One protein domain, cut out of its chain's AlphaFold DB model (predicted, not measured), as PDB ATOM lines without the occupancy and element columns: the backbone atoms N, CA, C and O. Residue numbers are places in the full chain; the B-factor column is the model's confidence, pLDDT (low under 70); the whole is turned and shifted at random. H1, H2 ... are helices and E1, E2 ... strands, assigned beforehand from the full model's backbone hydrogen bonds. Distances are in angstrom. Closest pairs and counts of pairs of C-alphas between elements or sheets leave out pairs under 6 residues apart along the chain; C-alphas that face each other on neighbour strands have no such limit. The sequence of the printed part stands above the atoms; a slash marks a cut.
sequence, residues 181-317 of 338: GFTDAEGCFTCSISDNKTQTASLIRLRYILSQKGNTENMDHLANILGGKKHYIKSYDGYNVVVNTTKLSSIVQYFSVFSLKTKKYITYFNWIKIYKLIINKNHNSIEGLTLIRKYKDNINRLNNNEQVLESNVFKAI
ATOM      1  N   GLY A 181     -10.196  -8.210  20.430       98.62
ATOM      2  CA  GLY A 181      -9.162  -7.422  21.094       98.62
ATOM      3  C   GLY A 181      -9.445  -7.250  22.576       98.62
ATOM      4  O   GLY A 181      -8.590  -7.516  23.418       98.62
ATOM      5  N   PHE A 182     -10.680  -6.879  22.900       98.50
ATOM      6  CA  PHE A 182     -11.097  -6.681  24.281       98.50
ATOM      7  C   PHE A 182     -11.070  -7.989  25.082       98.50
ATOM      8  O   PHE A 182     -10.651  -7.998  26.233       98.50
ATOM      9  N   THR A 183     -11.413  -9.127  24.471       98.50
ATOM     10  CA  THR A 183     -11.240 -10.455  25.074       98.50
ATOM     11  C   THR A 183      -9.777 -10.777  25.326       98.50
ATOM     12  O   THR A 183      -9.465 -11.327  26.381       98.50
ATOM     13  N   ASP A 184      -8.881 -10.473  24.384       98.00
ATOM     14  CA  ASP A 184      -7.444 -10.688  24.565       98.00
ATOM     15  C   ASP A 184      -6.926  -9.953  25.814       98.00
ATOM     16  O   ASP A 184      -6.140 -10.548  26.548       98.00
ATOM     17  N   ALA A 185      -7.453  -8.765  26.125       96.25
ATOM     18  CA  ALA A 185      -7.153  -8.033  27.359       96.25
ATOM     19  C   ALA A 185      -7.942  -8.576  28.576       96.25
ATOM     20  O   ALA A 185      -7.389  -9.257  29.435       96.25
ATOM     21  N   GLU A 186      -9.266  -8.420  28.590       95.25
ATOM     22  CA  GLU A 186     -10.124  -8.545  29.786       95.25
ATOM     23  C   GLU A 186     -10.972  -9.831  29.839       95.25
ATOM     24  O   GLU A 186     -11.706 -10.095  30.796       95.25
ATOM     25  N   GLY A 187     -10.944 -10.641  28.780       96.12
ATOM     26  CA  GLY A 187     -11.792 -11.826  28.678       96.12
ATOM     27  C   GLY A 187     -11.249 -13.047  29.409       96.12
ATOM     28  O   GLY A 187     -10.041 -13.241  29.529       96.12
ATOM     29  N   CYS A 188     -12.153 -13.925  29.837       95.75
ATOM     30  CA  CYS A 188     -11.829 -15.153  30.550       95.75
ATOM     31  C   CYS A 188     -12.689 -16.336  30.077       95.75
ATOM     32  O   CYS A 188     -13.911 -16.241  29.926       95.75
ATOM     33  N   PHE A 189     -12.035 -17.484  29.881       96.81
ATOM     34  CA  PHE A 189     -12.661 -18.755  29.521       96.81
ATOM     35  C   PHE A 189     -12.530 -19.726  30.690       96.81
ATOM     36  O   PHE A 189     -11.423 -20.104  31.078       96.81
ATOM     37  N   THR A 190     -13.658 -20.153  31.258       95.44
ATOM     38  CA  THR A 190     -13.667 -21.011  32.452       95.44
ATOM     39  C   THR A 190     -14.426 -22.307  32.213       95.44
ATOM     40  O   THR A 190     -15.384 -22.360  31.437       95.44
ATOM     41  N   CYS A 191     -13.995 -23.354  32.918       95.50
ATOM     42  CA  CYS A 191     -14.671 -24.640  33.000       95.50
ATOM     43  C   CYS A 191     -14.688 -25.110  34.460       95.50
ATOM     44  O   CYS A 191     -13.636 -25.261  35.081       95.50
ATOM     45  N   SER A 192     -15.873 -25.382  35.000       93.69
ATOM     46  CA  SER A 192     -16.053 -26.003  36.317       93.69
ATOM     47  C   SER A 192     -16.771 -27.337  36.179       93.69
ATOM     48  O   SER A 192     -17.719 -27.442  35.402       93.69
ATOM     49  N   ILE A 193     -16.338 -28.321  36.962       92.12
ATOM     50  CA  ILE A 193     -16.943 -29.649  37.054       92.12
ATOM     51  C   ILE A 193     -17.421 -29.801  38.495       92.12
ATOM     52  O   ILE A 193     -16.649 -29.543  39.417       92.12
ATOM     53  N   SER A 194     -18.686 -30.160  38.681       89.00
ATOM     54  CA  SER A 194     -19.256 -30.488  39.986       89.00
ATOM     55  C   SER A 194     -19.907 -31.857  39.902       89.00
ATOM     56  O   SER A 194     -20.864 -32.020  39.144       89.00
ATOM     57  N   ASP A 195     -19.401 -32.814  40.668       83.44
ATOM     58  CA  ASP A 195     -19.988 -34.146  40.751       83.44
ATOM     59  C   ASP A 195     -21.260 -34.105  41.607       83.44
ATOM     60  O   ASP A 195     -21.368 -33.331  42.565       83.44
ATOM     61  N   ASN A 196     -22.265 -34.894  41.233       76.50
ATOM     62  CA  ASN A 196     -23.437 -35.081  42.078       76.50
ATOM     63  C   ASN A 196     -23.052 -35.838  43.365       76.50
ATOM     64  O   ASN A 196     -22.014 -36.493  43.437       76.50
ATOM     65  N   LYS A 197     -23.901 -35.764  44.400       70.69
ATOM     66  CA  LYS A 197     -23.630 -36.392  45.710       70.69
ATOM     67  C   LYS A 197     -23.327 -37.896  45.613       70.69
ATOM     68  O   LYS A 197     -22.588 -38.418  46.434       70.69
ATOM     69  N   THR A 198     -23.890 -38.569  44.613       70.12
ATOM     70  CA  THR A 198     -23.718 -40.004  44.350       70.12
ATOM     71  C   THR A 198     -22.532 -40.323  43.432       70.12
ATOM     72  O   THR A 198     -22.299 -41.493  43.161       70.12
ATOM     73  N   GLN A 199     -21.803 -39.317  42.930       67.25
ATOM     74  CA  GLN A 199     -20.705 -39.418  41.947       67.25
ATOM     75  C   GLN A 199     -21.054 -40.178  40.652       67.25
ATOM     76  O   GLN A 199     -20.177 -40.571  39.888       67.25
ATOM     77  N   THR A 200     -22.345 -40.355  40.373       65.88
ATOM     78  CA  THR A 200     -22.855 -41.033  39.176       65.88
ATOM     79  C   THR A 200     -22.946 -40.109  37.964       65.88
ATOM     80  O   THR A 200     -23.074 -40.591  36.843       65.88
ATOM     81  N   ALA A 201     -22.896 -38.789  38.166       71.19
ATOM     82  CA  ALA A 201     -22.936 -37.807  37.090       71.19
ATOM     83  C   ALA A 201     -22.158 -36.536  37.452       71.19
ATOM     84  O   ALA A 201     -22.294 -35.989  38.549       71.19
ATOM     85  N   SER A 202     -21.396 -36.024  36.488       83.19
ATOM     86  CA  SER A 202     -20.667 -34.762  36.608       83.19
ATOM     87  C   SER A 202     -21.395 -33.652  35.854       83.19
ATOM     88  O   SER A 202     -21.600 -33.733  34.644       83.19
ATOM     89  N   LEU A 203     -21.739 -32.565  36.544       88.62
ATOM     90  CA  LEU A 203     -22.251 -31.353  35.912       88.62
ATOM     91  C   LEU A 203     -21.089 -30.463  35.474       88.62
ATOM     92  O   LEU A 203     -20.299 -29.985  36.292       88.62
ATOM     93  N   ILE A 204     -21.022 -30.198  34.172       92.94
ATOM     94  CA  ILE A 204     -19.954 -29.420  33.549       92.94
ATOM     95  C   ILE A 204     -20.515 -28.063  33.137       92.94
ATOM     96  O   ILE A 204     -21.490 -27.980  32.394       92.94
ATOM     97  N   ARG A 205     -19.895 -26.985  33.622       94.50
ATOM     98  CA  ARG A 205     -20.271 -25.609  33.277       94.50
ATOM     99  C   ARG A 205     -19.093 -24.904  32.623       94.50
ATOM    100  O   ARG A 205     -18.076 -24.665  33.275       94.50
ATOM    101  N   LEU A 206     -19.262 -24.525  31.361       96.50
ATOM    102  CA  LEU A 206     -18.387 -23.578  30.672       96.50
ATOM    103  C   LEU A 206     -18.991 -22.189  30.741       96.50
ATOM    104  O   LEU A 206     -20.202 -22.024  30.548       96.50
ATOM    105  N   ARG A 207     -18.128 -21.199  30.960       97.94
ATOM    106  CA  ARG A 207     -18.492 -19.789  30.873       97.94
ATOM    107  C   ARG A 207     -17.451 -19.012  30.082       97.94
ATOM    108  O   ARG A 207     -16.252 -19.269  30.218       97.94
ATOM    109  N   TYR A 208     -17.943 -18.060  29.303       98.38
ATOM    110  CA  TYR A 208     -17.172 -16.935  28.792       98.38
ATOM    111  C   TYR A 208     -17.517 -15.706  29.639       98.38
ATOM    112  O   TYR A 208     -18.692 -15.486  29.945       98.38
ATOM    113  N   ILE A 209     -16.501 -14.969  30.082       98.19
ATOM    114  CA  ILE A 209     -16.649 -13.840  31.003       98.19
ATOM    115  C   ILE A 209     -15.855 -12.655  30.458       98.19
ATOM    116  O   ILE A 209     -14.697 -12.823  30.092       98.19
ATOM    117  N   LEU A 210     -16.468 -11.474  30.431       97.19
ATOM    118  CA  LEU A 210     -15.776 -10.190  30.302       97.19
ATOM    119  C   LEU A 210     -15.882  -9.442  31.622       97.19
ATOM    120  O   LEU A 210     -16.968  -9.416  32.204       97.19
ATOM    121  N   SER A 211     -14.796  -8.815  32.056       94.50
ATOM    122  CA  SER A 211     -14.738  -8.039  33.294       94.50
ATOM    123  C   SER A 211     -14.347  -6.595  32.989       94.50
ATOM    124  O   SER A 211     -13.500  -6.357  32.139       94.50
ATOM    125  N   GLN A 212     -14.978  -5.620  33.647       93.25
ATOM    126  CA  GLN A 212     -14.585  -4.212  33.516       93.25
ATOM    127  C   GLN A 212     -15.043  -3.376  34.720       93.25
ATOM    128  O   GLN A 212     -16.145  -3.563  35.239       93.25
ATOM    129  N   LYS A 213     -14.221  -2.417  35.156       89.88
ATOM    130  CA  LYS A 213     -14.536  -1.457  36.231       89.88
ATOM    131  C   LYS A 213     -15.344  -0.269  35.720       89.88
ATOM    132  O   LYS A 213     -15.116   0.175  34.600       89.88
ATOM    133  N   GLY A 214     -16.260   0.256  36.539       80.00
ATOM    134  CA  GLY A 214     -16.919   1.562  36.343       80.00
ATOM    135  C   GLY A 214     -17.765   1.783  35.074       80.00
ATOM    136  O   GLY A 214     -18.384   2.829  34.949       80.00
ATOM    137  N   ASN A 215     -17.832   0.830  34.139       80.19
ATOM    138  CA  ASN A 215     -18.433   1.023  32.812       80.19
ATOM    139  C   ASN A 215     -19.797   0.310  32.684       80.19
ATOM    140  O   ASN A 215     -19.930  -0.660  31.941       80.19
ATOM    141  N   THR A 216     -20.818   0.739  33.436       91.00
ATOM    142  CA  THR A 216     -22.113   0.022  33.496       91.00
ATOM    143  C   THR A 216     -22.832  -0.070  32.146       91.00
ATOM    144  O   THR A 216     -23.187  -1.176  31.742       91.00
ATOM    145  N   GLU A 217     -23.005   1.049  31.438       94.19
ATOM    146  CA  GLU A 217     -23.761   1.105  30.176       94.19
ATOM    147  C   GLU A 217     -23.051   0.335  29.058       94.19
ATOM    148  O   GLU A 217     -23.669  -0.467  28.354       94.19
ATOM    149  N   ASN A 218     -21.724   0.484  28.949       95.81
ATOM    150  CA  ASN A 218     -20.929  -0.318  28.023       95.81
ATOM    151  C   ASN A 218     -21.090  -1.823  28.312       95.81
ATOM    152  O   ASN A 218     -21.197  -2.627  27.387       95.81
ATOM    153  N   MET A 219     -21.144  -2.218  29.589       96.69
ATOM    154  CA  MET A 219     -21.332  -3.620  29.979       96.69
ATOM    155  C   MET A 219     -22.768  -4.118  29.759       96.69
ATOM    156  O   MET A 219     -22.947  -5.311  29.511       96.69
ATOM    157  N   ASP A 220     -23.781  -3.245  29.780       97.62
ATOM    158  CA  ASP A 220     -25.146  -3.583  29.345       97.62
ATOM    159  C   ASP A 220     -25.196  -3.875  27.846       97.62
ATOM    160  O   ASP A 220     -25.723  -4.911  27.432       97.62
ATOM    161  N   HIS A 221     -24.569  -3.021  27.033       97.81
ATOM    162  CA  HIS A 221     -24.434  -3.258  25.594       97.81
ATOM    163  C   HIS A 221     -23.728  -4.589  25.306       97.81
ATOM    164  O   HIS A 221     -24.240  -5.410  24.541       97.81
ATOM    165  N   LEU A 222     -22.604  -4.860  25.980       97.94
ATOM    166  CA  LEU A 222     -21.885  -6.129  25.836       97.94
ATOM    167  C   LEU A 222     -22.734  -7.329  26.279       97.94
ATOM    168  O   LEU A 222     -22.734  -8.356  25.602       97.94
ATOM    169  N   ALA A 223     -23.498  -7.223  27.371       97.69
ATOM    170  CA  ALA A 223     -24.415  -8.284  27.784       97.69
ATOM    171  C   ALA A 223     -25.467  -8.583  26.708       97.69
ATOM    172  O   ALA A 223     -25.713  -9.759  26.419       97.69
ATOM    173  N   ASN A 224     -26.021  -7.543  26.083       97.69
ATOM    174  CA  ASN A 224     -27.033  -7.668  25.039       97.69
ATOM    175  C   ASN A 224     -26.478  -8.362  23.789       97.69
ATOM    176  O   ASN A 224     -27.025  -9.387  23.381       97.69
ATOM    177  N   ILE A 225     -25.366  -7.880  23.221       97.38
ATOM    178  CA  ILE A 225     -24.816  -8.463  21.982       97.38
ATOM    179  C   ILE A 225     -24.280  -9.888  22.189       97.38
ATOM    180  O   ILE A 225     -24.312 -10.702  21.271       97.38
ATOM    181  N   LEU A 226     -23.809 -10.218  23.399       96.88
ATOM    182  CA  LEU A 226     -23.293 -11.552  23.731       96.88
ATOM    183  C   LEU A 226     -24.397 -12.534  24.152       96.88
ATOM    184  O   LEU A 226     -24.126 -13.724  24.327       96.88
ATOM    185  N   GLY A 227     -25.624 -12.054  24.385       96.12
ATOM    186  CA  GLY A 227     -26.694 -12.830  25.017       96.12
ATOM    187  C   GLY A 227     -26.378 -13.246  26.464       96.12
ATOM    188  O   GLY A 227     -26.960 -14.214  26.975       96.12
ATOM    189  N   GLY A 228     -25.436 -12.555  27.108       96.69
ATOM    190  CA  GLY A 228     -24.953 -12.822  28.460       96.69
ATOM    191  C   GLY A 228     -25.829 -12.210  29.553       96.69
ATOM    192  O   GLY A 228     -26.931 -11.724  29.312       96.69
ATOM    193  N   LYS A 229     -25.333 -12.257  30.791       97.62
ATOM    194  CA  LYS A 229     -25.908 -11.542  31.937       97.62
ATOM    195  C   LYS A 229     -24.845 -10.665  32.585       97.62
ATOM    196  O   LYS A 229     -23.740 -11.146  32.839       97.62
ATOM    197  N   LYS A 230     -25.184  -9.402  32.854       97.31
ATOM    198  CA  LYS A 230     -24.345  -8.469  33.612       97.31
ATOM    199  C   LYS A 230     -24.491  -8.741  35.113       97.31
ATOM    200  O   LYS A 230     -25.601  -8.908  35.613       97.31
ATOM    201  N   HIS A 231     -23.376  -8.771  35.832       96.50
ATOM    202  CA  HIS A 231     -23.308  -8.988  37.274       96.50
ATOM    203  C   HIS A 231     -22.364  -7.968  37.904       96.50
ATOM    204  O   HIS A 231     -21.215  -7.879  37.487       96.50
ATOM    205  N   TYR A 232     -22.821  -7.235  38.917       96.12
ATOM    206  CA  TYR A 232     -21.949  -6.359  39.698       96.12
ATOM    207  C   TYR A 232     -21.061  -7.173  40.647       96.12
ATOM    208  O   TYR A 232     -21.531  -8.105  41.305       96.12
ATOM    209  N   ILE A 233     -19.784  -6.811  40.727       93.25
ATOM    210  CA  ILE A 233     -18.763  -7.454  41.546       93.25
ATOM    211  C   ILE A 233     -18.178  -6.427  42.517       93.25
ATOM    212  O   ILE A 233     -17.318  -5.617  42.169       93.25
ATOM    213  N   LYS A 234     -18.609  -6.521  43.779       91.81
ATOM    214  CA  LYS A 234     -18.218  -5.600  44.856       91.81
ATOM    215  C   LYS A 234     -16.710  -5.575  45.128       91.81
ATOM    216  O   LYS A 234     -16.177  -4.537  45.494       91.81
ATOM    217  N   SER A 235     -16.008  -6.698  44.959       89.50
ATOM    218  CA  SER A 235     -14.595  -6.821  45.357       89.50
ATOM    219  C   SER A 235     -13.643  -5.922  44.570       89.50
ATOM    220  O   SER A 235     -12.569  -5.601  45.068       89.50
ATOM    221  N   TYR A 236     -14.003  -5.547  43.343       85.62
ATOM    222  CA  TYR A 236     -13.187  -4.667  42.509       85.62
ATOM    223  C   TYR A 236     -13.968  -3.466  41.961       85.62
ATOM    224  O   TYR A 236     -13.416  -2.727  41.150       85.62
ATOM    225  N   ASP A 237     -15.207  -3.284  42.428       90.31
ATOM    226  CA  ASP A 237     -16.151  -2.260  41.982       90.31
ATOM    227  C   ASP A 237     -16.302  -2.212  40.453       90.31
ATOM    228  O   ASP A 237     -15.921  -1.272  39.752       90.31
ATOM    229  N   GLY A 238     -16.816  -3.306  39.902       93.81
ATOM    230  CA  GLY A 238     -17.048  -3.400  38.471       93.81
ATOM    231  C   GLY A 238     -18.042  -4.481  38.108       93.81
ATOM    232  O   GLY A 238     -18.793  -4.965  38.951       93.81
ATOM    233  N   TYR A 239     -18.074  -4.839  36.835       95.88
ATOM    234  CA  TYR A 239     -19.094  -5.703  36.272       95.88
ATOM    235  C   TYR A 239     -18.474  -6.868  35.514       95.88
ATOM    236  O   TYR A 239     -17.495  -6.710  34.791       95.88
ATOM    237  N   ASN A 240     -19.117  -8.025  35.632       97.12
ATOM    238  CA  ASN A 240     -18.895  -9.180  34.779       97.12
ATOM    239  C   ASN A 240     -20.064  -9.337  33.806       97.12
ATOM    240  O   ASN A 240     -21.209  -9.438  34.245       97.12
ATOM    241  N   VAL A 241     -19.788  -9.475  32.512       98.25
ATOM    242  CA  VAL A 241     -20.738 -10.067  31.562       98.25
ATOM    243  C   VAL A 241     -20.432 -11.552  31.454       98.25
ATOM    244  O   VAL A 241     -19.331 -11.930  31.065       98.25
ATOM    245  N   VAL A 242     -21.397 -12.403  31.807       98.31
ATOM    246  CA  VAL A 242     -21.237 -13.863  31.840       98.31
ATOM    247  C   VAL A 242     -22.145 -14.522  30.808       98.31
ATOM    248  O   VAL A 242     -23.372 -14.411  30.877       98.31
ATOM    249  N   VAL A 243     -21.548 -15.279  29.889       98.38
ATOM    250  CA  VAL A 243     -22.260 -16.155  28.952       98.38
ATOM    251  C   VAL A 243     -22.110 -17.597  29.430       98.38
ATOM    252  O   VAL A 243     -21.002 -18.119  29.551       98.38
ATOM    253  N   ASN A 244     -23.239 -18.235  29.740       96.88
ATOM    254  CA  ASN A 244     -23.284 -19.608  30.244       96.88
ATOM    255  C   ASN A 244     -23.331 -20.635  29.109       96.88
ATOM    256  O   ASN A 244     -23.641 -20.300  27.969       96.88
ATOM    257  N   THR A 245     -23.087 -21.902  29.456       93.88
ATOM    258  CA  THR A 245     -22.891 -23.027  28.524       93.88
ATOM    259  C   THR A 245     -23.927 -23.114  27.402       93.88
ATOM    260  O   THR A 245     -23.565 -23.346  26.252       93.88
ATOM    261  N   THR A 246     -25.200 -22.866  27.712       93.69
ATOM    262  CA  THR A 246     -26.318 -22.957  26.759       93.69
ATOM    263  C   THR A 246     -26.329 -21.861  25.691       93.69
ATOM    264  O   THR A 246     -26.997 -22.024  24.677       93.69
ATOM    265  N   LYS A 247     -25.594 -20.759  25.887       95.88
ATOM    266  CA  LYS A 247     -25.567 -19.593  24.987       95.88
ATOM    267  C   LYS A 247     -24.206 -19.363  24.319       95.88
ATOM    268  O   LYS A 247     -23.959 -18.301  23.765       95.88
ATOM    269  N   LEU A 248     -23.300 -20.341  24.371       97.31
ATOM    270  CA  LEU A 248     -21.932 -20.180  23.862       97.31
ATOM    271  C   LEU A 248     -21.798 -20.303  22.338       97.31
ATOM    272  O   LEU A 248     -20.712 -20.055  21.824       97.31
ATOM    273  N   SER A 249     -22.847 -20.699  21.611       96.56
ATOM    274  CA  SER A 249     -22.768 -20.918  20.159       96.56
ATOM    275  C   SER A 249     -22.340 -19.657  19.401       96.56
ATOM    276  O   SER A 249     -21.419 -19.729  18.591       96.56
ATOM    277  N   SER A 250     -22.929 -18.501  19.724       96.00
ATOM    278  CA  SER A 250     -22.567 -17.203  19.135       96.00
ATOM    279  C   SER A 250     -21.117 -16.822  19.432       96.00
ATOM    280  O   SER A 250     -20.404 -16.355  18.551       96.00
ATOM    281  N   ILE A 251     -20.645 -17.096  20.650       97.81
ATOM    282  CA  ILE A 251     -19.265 -16.832  21.079       97.81
ATOM    283  C   ILE A 251     -18.271 -17.707  20.309       97.81
ATOM    284  O   ILE A 251     -17.236 -17.238  19.839       97.81
ATOM    285  N   VAL A 252     -18.590 -18.992  20.156       97.62
ATOM    286  CA  VAL A 252     -17.773 -19.940  19.389       97.62
ATOM    287  C   VAL A 252     -17.721 -19.543  17.914       97.62
ATOM    288  O   VAL A 252     -16.640 -19.562  17.328       97.62
ATOM    289  N   GLN A 253     -18.853 -19.135  17.335       97.38
ATOM    290  CA  GLN A 253     -18.918 -18.640  15.962       97.38
ATOM    291  C   GLN A 253     -18.105 -17.351  15.790       97.38
ATOM    292  O   GLN A 253     -17.301 -17.268  14.863       97.38
ATOM    293  N   TYR A 254     -18.235 -16.394  16.711       98.19
ATOM    294  CA  TYR A 254     -17.494 -15.134  16.685       98.19
ATOM    295  C   TYR A 254     -15.979 -15.364  16.613       98.19
ATOM    296  O   TYR A 254     -15.329 -14.936  15.661       98.19
ATOM    297  N   PHE A 255     -15.411 -16.122  17.556       97.94
ATOM    298  CA  PHE A 255     -13.961 -16.357  17.602       97.94
ATOM    299  C   PHE A 255     -13.441 -17.289  16.494       97.94
ATOM    300  O   PHE A 255     -12.230 -17.361  16.269       97.94
ATOM    301  N   SER A 256     -14.334 -17.984  15.777       95.88
ATOM    302  CA  SER A 256     -13.967 -18.715  14.555       95.88
ATOM    303  C   SER A 256     -13.675 -17.782  13.374       95.88
ATOM    304  O   SER A 256     -12.896 -18.143  12.495       95.88
ATOM    305  N   VAL A 257     -14.256 -16.576  13.389       96.25
ATOM    306  CA  VAL A 257     -14.032 -15.515  12.396       96.25
ATOM    307  C   VAL A 257     -12.961 -14.540  12.892       96.25
ATOM    308  O   VAL A 257     -11.989 -14.263  12.191       96.25
ATOM    309  N   PHE A 258     -13.095 -14.068  14.132       97.38
ATOM    310  CA  PHE A 258     -12.201 -13.100  14.765       97.38
ATOM    311  C   PHE A 258     -11.334 -13.795  15.815       97.38
ATOM    312  O   PHE A 258     -11.672 -13.860  16.994       97.38
ATOM    313  N   SER A 259     -10.218 -14.377  15.376       96.25
ATOM    314  CA  SER A 259      -9.334 -15.135  16.266       96.25
ATOM    315  C   SER A 259      -8.555 -14.247  17.240       96.25
ATOM    316  O   SER A 259      -7.960 -13.240  16.843       96.25
ATOM    317  N   LEU A 260      -8.467 -14.720  18.487       97.75
ATOM    318  CA  LEU A 260      -7.586 -14.184  19.526       97.75
ATOM    319  C   LEU A 260      -6.119 -14.208  19.080       97.75
ATOM    320  O   LEU A 260      -5.678 -15.142  18.403       97.75
ATOM    321  N   LYS A 261      -5.359 -13.193  19.488       96.38
ATOM    322  CA  LYS A 261      -3.958 -12.991  19.093       96.38
ATOM    323  C   LYS A 261      -2.971 -13.172  20.246       96.38
ATOM    324  O   LYS A 261      -1.766 -13.242  20.001       96.38
ATOM    325  N   THR A 262      -3.445 -13.265  21.489       95.56
ATOM    326  CA  THR A 262      -2.598 -13.556  22.657       95.56
ATOM    327  C   THR A 262      -2.546 -15.056  22.955       95.56
ATOM    328  O   THR A 262      -3.194 -15.883  22.306       95.56
ATOM    329  N   LYS A 263      -1.805 -15.443  24.001       92.12
ATOM    330  CA  LYS A 263      -1.814 -16.824  24.505       92.12
ATOM    331  C   LYS A 263      -3.178 -17.284  25.012       92.12
ATOM    332  O   LYS A 263      -3.397 -18.494  25.086       92.12
ATOM    333  N   LYS A 264      -4.109 -16.359  25.265       94.12
ATOM    334  CA  LYS A 264      -5.509 -16.657  25.579       94.12
ATOM    335  C   LYS A 264      -6.180 -17.493  24.486       94.12
ATOM    336  O   LYS A 264      -7.071 -18.284  24.790       94.12
ATOM    337  N   TYR A 265      -5.671 -17.447  23.248       96.38
ATOM    338  CA  TYR A 265      -6.033 -18.388  22.185       96.38
ATOM    339  C   TYR A 265      -5.845 -19.860  22.589       96.38
ATOM    340  O   TYR A 265      -6.689 -20.700  22.289       96.38
ATOM    341  N   ILE A 266      -4.769 -20.198  23.306       95.44
ATOM    342  CA  ILE A 266      -4.485 -21.574  23.748       95.44
ATOM    343  C   ILE A 266      -5.510 -22.010  24.804       95.44
ATOM    344  O   ILE A 266      -5.990 -23.151  24.778       95.44
ATOM    345  N   THR A 267      -5.876 -21.103  25.711       95.88
ATOM    346  CA  THR A 267      -6.938 -21.321  26.701       95.88
ATOM    347  C   THR A 267      -8.277 -21.540  26.001       95.88
ATOM    348  O   THR A 267      -8.923 -22.569  26.220       95.88
ATOM    349  N   TYR A 268      -8.644 -20.642  25.085       97.56
ATOM    350  CA  TYR A 268      -9.838 -20.758  24.249       97.56
ATOM    351  C   TYR A 268      -9.869 -22.074  23.461       97.56
ATOM    352  O   TYR A 268     -10.897 -22.742  23.414       97.56
ATOM    353  N   PHE A 269      -8.741 -22.512  22.903       97.56
ATOM    354  CA  PHE A 269      -8.671 -23.746  22.127       97.56
ATOM    355  C   PHE A 269      -8.948 -24.995  22.975       97.56
ATOM    356  O   PHE A 269      -9.687 -25.882  22.544       97.56
ATOM    357  N   ASN A 270      -8.407 -25.076  24.198       98.12
ATOM    358  CA  ASN A 270      -8.764 -26.156  25.131       98.12
ATOM    359  C   ASN A 270     -10.243 -26.067  25.529       98.12
ATOM    360  O   ASN A 270     -10.939 -27.082  25.559       98.12
ATOM    361  N   TRP A 271     -10.738 -24.856  25.770       98.19
ATOM    362  CA  TRP A 271     -12.129 -24.602  26.126       98.19
ATOM    363  C   TRP A 271     -13.102 -25.016  25.005       98.19
ATOM    364  O   TRP A 271     -14.109 -25.670  25.276       98.19
ATOM    365  N   ILE A 272     -12.755 -24.783  23.732       98.00
ATOM    366  CA  ILE A 272     -13.541 -25.215  22.567       98.00
ATOM    367  C   ILE A 272     -13.624 -26.743  22.459       98.00
ATOM    368  O   ILE A 272     -14.646 -27.278  22.032       98.00
ATOM    369  N   LYS A 273     -12.562 -27.466  22.839       98.19
ATOM    370  CA  LYS A 273     -12.565 -28.937  22.827       98.19
ATOM    371  C   LYS A 273     -13.556 -29.481  23.845       98.19
ATOM    372  O   LYS A 273     -14.302 -30.403  23.529       98.19
ATOM    373  N   ILE A 274     -13.607 -28.873  25.030       97.88
ATOM    374  CA  ILE A 274     -14.605 -29.205  26.049       97.88
ATOM    375  C   ILE A 274     -16.012 -28.871  25.533       97.88
ATOM    376  O   ILE A 274     -16.900 -29.715  25.615       97.88
ATOM    377  N   TYR A 275     -16.210 -27.687  24.943       97.81
ATOM    378  CA  TYR A 275     -17.495 -27.296  24.355       97.81
ATOM    379  C   TYR A 275     -17.994 -28.330  23.332       97.81
ATOM    380  O   TYR A 275     -19.135 -28.777  23.429       97.81
ATOM    381  N   LYS A 276     -17.120 -28.789  22.423       97.06
ATOM    382  CA  LYS A 276     -17.430 -29.834  21.430       97.06
ATOM    383  C   LYS A 276     -17.850 -31.163  22.070       97.06
ATOM    384  O   LYS A 276     -18.803 -31.785  21.612       97.06
ATOM    385  N   LEU A 277     -17.185 -31.588  23.146       96.75
ATOM    386  CA  LEU A 277     -17.570 -32.799  23.887       96.75
ATOM    387  C   LEU A 277     -18.946 -32.663  24.556       96.75
ATOM    388  O   LEU A 277     -19.668 -33.650  24.690       96.75
ATOM    389  N   ILE A 278     -19.331 -31.449  24.956       94.50
ATOM    390  CA  ILE A 278     -20.630 -31.199  25.587       94.50
ATOM    391  C   ILE A 278     -21.760 -31.201  24.569       94.50
ATOM    392  O   ILE A 278     -22.728 -31.934  24.768       94.50
ATOM    393  N   ILE A 279     -21.627 -30.449  23.473       94.56
ATOM    394  CA  ILE A 279     -22.669 -30.381  22.434       94.56
ATOM    395  C   ILE A 279     -22.914 -31.744  21.775       94.56
ATOM    396  O   ILE A 279     -24.055 -32.073  21.469       94.56
ATOM    397  N   ASN A 280     -21.872 -32.576  21.660       94.44
ATOM    398  CA  ASN A 280     -21.980 -33.936  21.127       94.44
ATOM    399  C   ASN A 280     -22.462 -34.958  22.173       94.44
ATOM    400  O   ASN A 280     -22.511 -36.144  21.878       94.44
ATOM    401  N   LYS A 281     -22.790 -34.530  23.401       92.69
ATOM    402  CA  LYS A 281     -23.196 -35.389  24.533       92.69
ATOM    403  C   LYS A 281     -22.151 -36.428  24.985       92.69
ATOM    404  O   LYS A 281     -22.438 -37.245  25.856       92.69
ATOM    405  N   ASN A 282     -20.909 -36.336  24.505       91.75
ATOM    406  CA  ASN A 282     -19.807 -37.234  24.878       91.75
ATOM    407  C   ASN A 282     -19.361 -37.067  26.339       91.75
ATOM    408  O   ASN A 282     -18.700 -37.944  26.884       91.75
ATOM    409  N   HIS A 283     -19.725 -35.962  26.991       87.88
ATOM    410  CA  HIS A 283     -19.426 -35.698  28.400       87.88
ATOM    411  C   HIS A 283     -20.058 -36.686  29.396       87.88
ATOM    412  O   HIS A 283     -19.693 -36.652  30.563       87.88
ATOM    413  N   ASN A 284     -20.973 -37.556  28.955       86.75
ATOM    414  CA  ASN A 284     -21.553 -38.614  29.788       86.75
ATOM    415  C   ASN A 284     -20.721 -39.910  29.790       86.75
ATOM    416  O   ASN A 284     -20.985 -40.803  30.587       86.75
ATOM    417  N   SER A 285     -19.731 -40.022  28.898       90.00
ATOM    418  CA  SER A 285     -18.814 -41.168  28.843       90.00
ATOM    419  C   SER A 285     -17.617 -40.972  29.774       90.00
ATOM    420  O   SER A 285     -17.185 -39.839  30.020       90.00
ATOM    421  N   ILE A 286     -17.036 -42.073  30.255       89.56
ATOM    422  CA  ILE A 286     -15.829 -42.033  31.090       89.56
ATOM    423  C   ILE A 286     -14.632 -41.465  30.312       89.56
ATOM    424  O   ILE A 286     -13.865 -40.654  30.846       89.56
ATOM    425  N   GLU A 287     -14.513 -41.796  29.026       93.06
ATOM    426  CA  GLU A 287     -13.489 -41.272  28.121       93.06
ATOM    427  C   GLU A 287     -13.671 -39.764  27.915       93.06
ATOM    428  O   GLU A 287     -12.717 -38.988  28.030       93.06
ATOM    429  N   GLY A 288     -14.910 -39.328  27.671       93.88
ATOM    430  CA  GLY A 288     -15.260 -37.922  27.516       93.88
ATOM    431  C   GLY A 288     -14.963 -37.108  28.772       93.88
ATOM    432  O   GLY A 288     -14.313 -36.065  28.677       93.88
ATOM    433  N   LEU A 289     -15.355 -37.591  29.954       92.00
ATOM    434  CA  LEU A 289     -15.036 -36.942  31.232       92.00
ATOM    435  C   LEU A 289     -13.528 -36.866  31.482       92.00
ATOM    436  O   LEU A 289     -13.031 -35.826  31.922       92.00
ATOM    437  N   THR A 290     -12.788 -37.924  31.155       94.00
ATOM    438  CA  THR A 290     -11.322 -37.953  31.271       94.00
ATOM    439  C   THR A 290     -10.674 -36.888  30.387       94.00
ATOM    440  O   THR A 290      -9.815 -36.129  30.846       94.00
ATOM    441  N   LEU A 291     -11.132 -36.751  29.138       96.69
ATOM    442  CA  LEU A 291     -10.673 -35.691  28.238       96.69
ATOM    443  C   LEU A 291     -11.030 -34.294  28.758       96.69
ATOM    444  O   LEU A 291     -10.192 -33.393  28.705       96.69
ATOM    445  N   ILE A 292     -12.241 -34.103  29.287       95.88
ATOM    446  CA  ILE A 292     -12.666 -32.809  29.835       95.88
ATOM    447  C   ILE A 292     -11.804 -32.411  31.033       95.88
ATOM    448  O   ILE A 292     -11.345 -31.268  31.083       95.88
ATOM    449  N   ARG A 293     -11.521 -33.339  31.956       95.06
ATOM    450  CA  ARG A 293     -10.609 -33.102  33.088       95.06
ATOM    451  C   ARG A 293      -9.222 -32.686  32.592       95.06
ATOM    452  O   ARG A 293      -8.747 -31.619  32.969       95.06
ATOM    453  N   LYS A 294      -8.652 -33.422  31.630       96.62
ATOM    454  CA  LYS A 294      -7.362 -33.085  31.002       96.62
ATOM    455  C   LYS A 294      -7.342 -31.674  30.401       96.62
ATOM    456  O   LYS A 294      -6.396 -30.918  30.620       96.62
ATOM    457  N   TYR A 295      -8.366 -31.295  29.636       97.50
ATOM    458  CA  TYR A 295      -8.432 -29.957  29.035       97.50
ATOM    459  C   TYR A 295      -8.668 -28.854  30.070       97.50
ATOM    460  O   TYR A 295      -8.085 -27.776  29.946       97.50
ATOM    461  N   LYS A 296      -9.468 -29.117  31.108       95.06
ATOM    462  CA  LYS A 296      -9.655 -28.195  32.234       95.06
ATOM    463  C   LYS A 296      -8.338 -27.954  32.972       95.06
ATOM    464  O   LYS A 296      -8.032 -26.809  33.292       95.06
ATOM    465  N   ASP A 297      -7.543 -28.990  33.208       94.25
ATOM    466  CA  ASP A 297      -6.262 -28.845  33.904       94.25
ATOM    467  C   ASP A 297      -5.256 -28.038  33.072       94.25
ATOM    468  O   ASP A 297      -4.534 -27.198  33.615       94.25
ATOM    469  N   ASN A 298      -5.282 -28.182  31.740       94.31
ATOM    470  CA  ASN A 298      -4.530 -27.299  30.844       94.31
ATOM    471  C   ASN A 298      -4.962 -25.831  30.980       94.31
ATOM    472  O   ASN A 298      -4.093 -24.965  31.069       94.31
ATOM    473  N   ILE A 299      -6.274 -25.553  31.003       92.50
ATOM    474  CA  ILE A 299      -6.821 -24.195  31.198       92.50
ATOM    475  C   ILE A 299      -6.347 -23.624  32.538       92.50
ATOM    476  O   ILE A 299      -5.796 -22.529  32.575       92.50
ATOM    477  N   ASN A 300      -6.483 -24.384  33.626       89.19
ATOM    478  CA  ASN A 300      -6.071 -23.946  34.960       89.19
ATOM    479  C   ASN A 300      -4.572 -23.634  35.026       89.19
ATOM    480  O   ASN A 300      -4.177 -22.623  35.598       89.19
ATOM    481  N   ARG A 301      -3.728 -24.467  34.405       88.44
ATOM    482  CA  ARG A 301      -2.282 -24.219  34.342       88.44
ATOM    483  C   ARG A 301      -1.953 -22.925  33.595       88.44
ATOM    484  O   ARG A 301      -1.007 -22.241  33.970       88.44
ATOM    485  N   LEU A 302      -2.698 -22.603  32.539       85.50
ATOM    486  CA  LEU A 302      -2.509 -21.368  31.773       85.50
ATOM    487  C   LEU A 302      -2.962 -20.146  32.588       85.50
ATOM    488  O   LEU A 302      -2.168 -19.228  32.764       85.50
ATOM    489  N   ASN A 303      -4.155 -20.196  33.185       75.88
ATOM    490  CA  ASN A 303      -4.716 -19.088  33.965       75.88
ATOM    491  C   ASN A 303      -3.944 -18.820  35.272       75.88
ATOM    492  O   ASN A 303      -3.777 -17.672  35.673       75.88
ATOM    493  N   ASN A 304      -3.432 -19.856  35.946       68.81
ATOM    494  CA  ASN A 304      -2.643 -19.675  37.173       68.81
ATOM    495  C   ASN A 304      -1.312 -18.962  36.897       68.81
ATOM    496  O   ASN A 304      -0.836 -18.203  37.741       68.81
ATOM    497  N   ASN A 305      -0.725 -19.169  35.714       59.88
ATOM    498  CA  ASN A 305       0.451 -18.405  35.307       59.88
ATOM    499  C   ASN A 305       0.113 -16.920  35.103       59.88
ATOM    500  O   ASN A 305       0.973 -16.091  35.380       59.88
ATOM    501  N   GLU A 306      -1.109 -16.582  34.680       57.88
ATOM    502  CA  GLU A 306      -1.587 -15.197  34.543       57.88
ATOM    503  C   GLU A 306      -1.876 -14.558  35.925       57.88
ATOM    504  O   GLU A 306      -1.325 -13.505  36.249       57.88
ATOM    505  N   GLN A 307      -2.622 -15.233  36.815       48.75
ATOM    506  CA  GLN A 307      -3.041 -14.686  38.125       48.75
ATOM    507  C   GLN A 307      -1.908 -14.513  39.153       48.75
ATOM    508  O   GLN A 307      -1.892 -13.545  39.926       48.75
ATOM    509  N   VAL A 308      -0.931 -15.427  39.189       44.00
ATOM    510  CA  VAL A 308       0.252 -15.278  40.064       44.00
ATOM    511  C   VAL A 308       1.064 -14.039  39.665       44.00
ATOM    512  O   VAL A 308       1.729 -13.432  40.501       44.00
ATOM    513  N   LEU A 309       1.002 -13.610  38.404       46.78
ATOM    514  CA  LEU A 309       1.704 -12.419  37.934       46.78
ATOM    515  C   LEU A 309       0.916 -11.141  38.243       46.78
ATOM    516  O   LEU A 309       1.510 -10.198  38.765       46.78
ATOM    517  N   GLU A 310      -0.401 -11.123  38.019       44.44
ATOM    518  CA  GLU A 310      -1.256  -9.975  38.366       44.44
ATOM    519  C   GLU A 310      -1.223  -9.654  39.863       44.44
ATOM    520  O   GLU A 310      -1.037  -8.499  40.240       44.44
ATOM    521  N   SER A 311      -1.306 -10.669  40.728       38.00
ATOM    522  CA  SER A 311      -1.235 -10.486  42.187       38.00
ATOM    523  C   SER A 311       0.119  -9.935  42.655       38.00
ATOM    524  O   SER A 311       0.158  -9.063  43.523       38.00
ATOM    525  N   ASN A 312       1.226 -10.366  42.042       36.16
ATOM    526  CA  ASN A 312       2.566  -9.838  42.320       36.16
ATOM    527  C   ASN A 312       2.756  -8.403  41.799       36.16
ATOM    528  O   ASN A 312       3.432  -7.594  42.440       36.16
ATOM    529  N   VAL A 313       2.140  -8.056  40.663       44.66
ATOM    530  CA  VAL A 313       2.109  -6.680  40.148       44.66
ATOM    531  C   VAL A 313       1.273  -5.784  41.064       44.66
ATOM    532  O   VAL A 313       1.731  -4.695  41.404       44.66
ATOM    533  N   PHE A 314       0.106  -6.246  41.520       33.41
ATOM    534  CA  PHE A 314      -0.792  -5.491  42.398       33.41
ATOM    535  C   PHE A 314      -0.179  -5.249  43.785       33.41
ATOM    536  O   PHE A 314      -0.180  -4.114  44.258       33.41
ATOM    537  N   LYS A 315       0.450  -6.267  44.399       30.23
ATOM    538  CA  LYS A 315       1.207  -6.112  45.659       30.23
ATOM    539  C   LYS A 315       2.325  -5.076  45.528       30.23
ATOM    540  O   LYS A 315       2.451  -4.198  46.368       30.23
ATOM    541  N   ALA A 316       3.065  -5.099  44.422       38.66
ATOM    542  CA  ALA A 316       4.134  -4.134  44.175       38.66
ATOM    543  C   ALA A 316       3.635  -2.709  43.844       38.66
ATOM    544  O   ALA A 316       4.374  -1.749  44.066       38.66
ATOM    545  N   ILE A 317       2.415  -2.551  43.308       38.22
ATOM    546  CA  ILE A 317       1.756  -1.243  43.116       38.22
ATOM    547  C   ILE A 317       1.311  -0.662  44.466       38.22
ATOM    548  O   ILE A 317       1.427   0.542  44.672       38.22
TER     549      ILE A 317
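What this domain is: This is residues 181 to 317 of the 338 residues of an uncharacterized protein of Epichloe festucae (UniProt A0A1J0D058). A twisted wall of four strands has helices over one face: H2 covers the E4 and E3 end, and the helical hairpin of H4 and long H5 covers the E1 and E2 end, in two layers. Residues 307 to 317 of H5 stick out. The printed part has 137 residues, with five named helices and four strands in the order H1 E1 E2 H2 E3 E4 H3 H4 H5; the antiparallel sheet runs E1, E2, E4, E3, and the class is mixed. The whole is compact, with a radius of gyration of the C-alphas of 15.9 A, spanning 44 by 35 by 33 A.

How they stand to each other: H1, residues 181 to 186, is on the sheet, over none of its strands. E1, residues 187 to 195, and E2, residues 202 to 213, form a hairpin; N 188 and O 209 are 2.8 A apart. H2, residues 216 to 226, lies over E4, residues 238 to 244; their closest C-alphas, Ala 223 and Val 241, are 5.6 A apart. E4 and E3, residues 229 to 233, form a hairpin, with N 231 and O 240 at 2.8 A; E2 neighbours E4, with N 210 and O 241 at 3.0 A. E2, H2 and E3 make a split strand-helix-strand unit, two same-way strands with E4 between them, with a right-handed crossover. H3, residues 249 to 257, is only just not on the sheet, with 4 pairs of C-alphas within 10 A. H4, residues 264 to 279, lies over E1 and E2; Phe 189 and Tyr 268 are the closest C-alphas of E1 and H4, 6.3 A apart. Residues 288 to 303 alone of H5, residues 286 to 317, touch H4, opposite ways at a shallow tilt of 30 degrees; the closest C-alphas, Thr 267 and Ile 299, are 5.3 A apart. Every O i to N i+4 pair is within hydrogen-bond range in H1, H2, H3 and H4, and 26 of 28 in H5.

Where its parts are: H1 begins at C-alpha 181, (-9.162, -7.422, 21.094). E2 is 33.9 A long, H4 22.2 A and H5 46.0 A, ending at C-alpha 317, (1.756, -1.243, 43.116).

The domain as a whole: The C-alphas farthest apart, Ser 285 and Ile 317, are 47.1 A apart. The printed part has no cut and no long link. pLDDT is under 70 at residues 199 to 200 and 304 to 317.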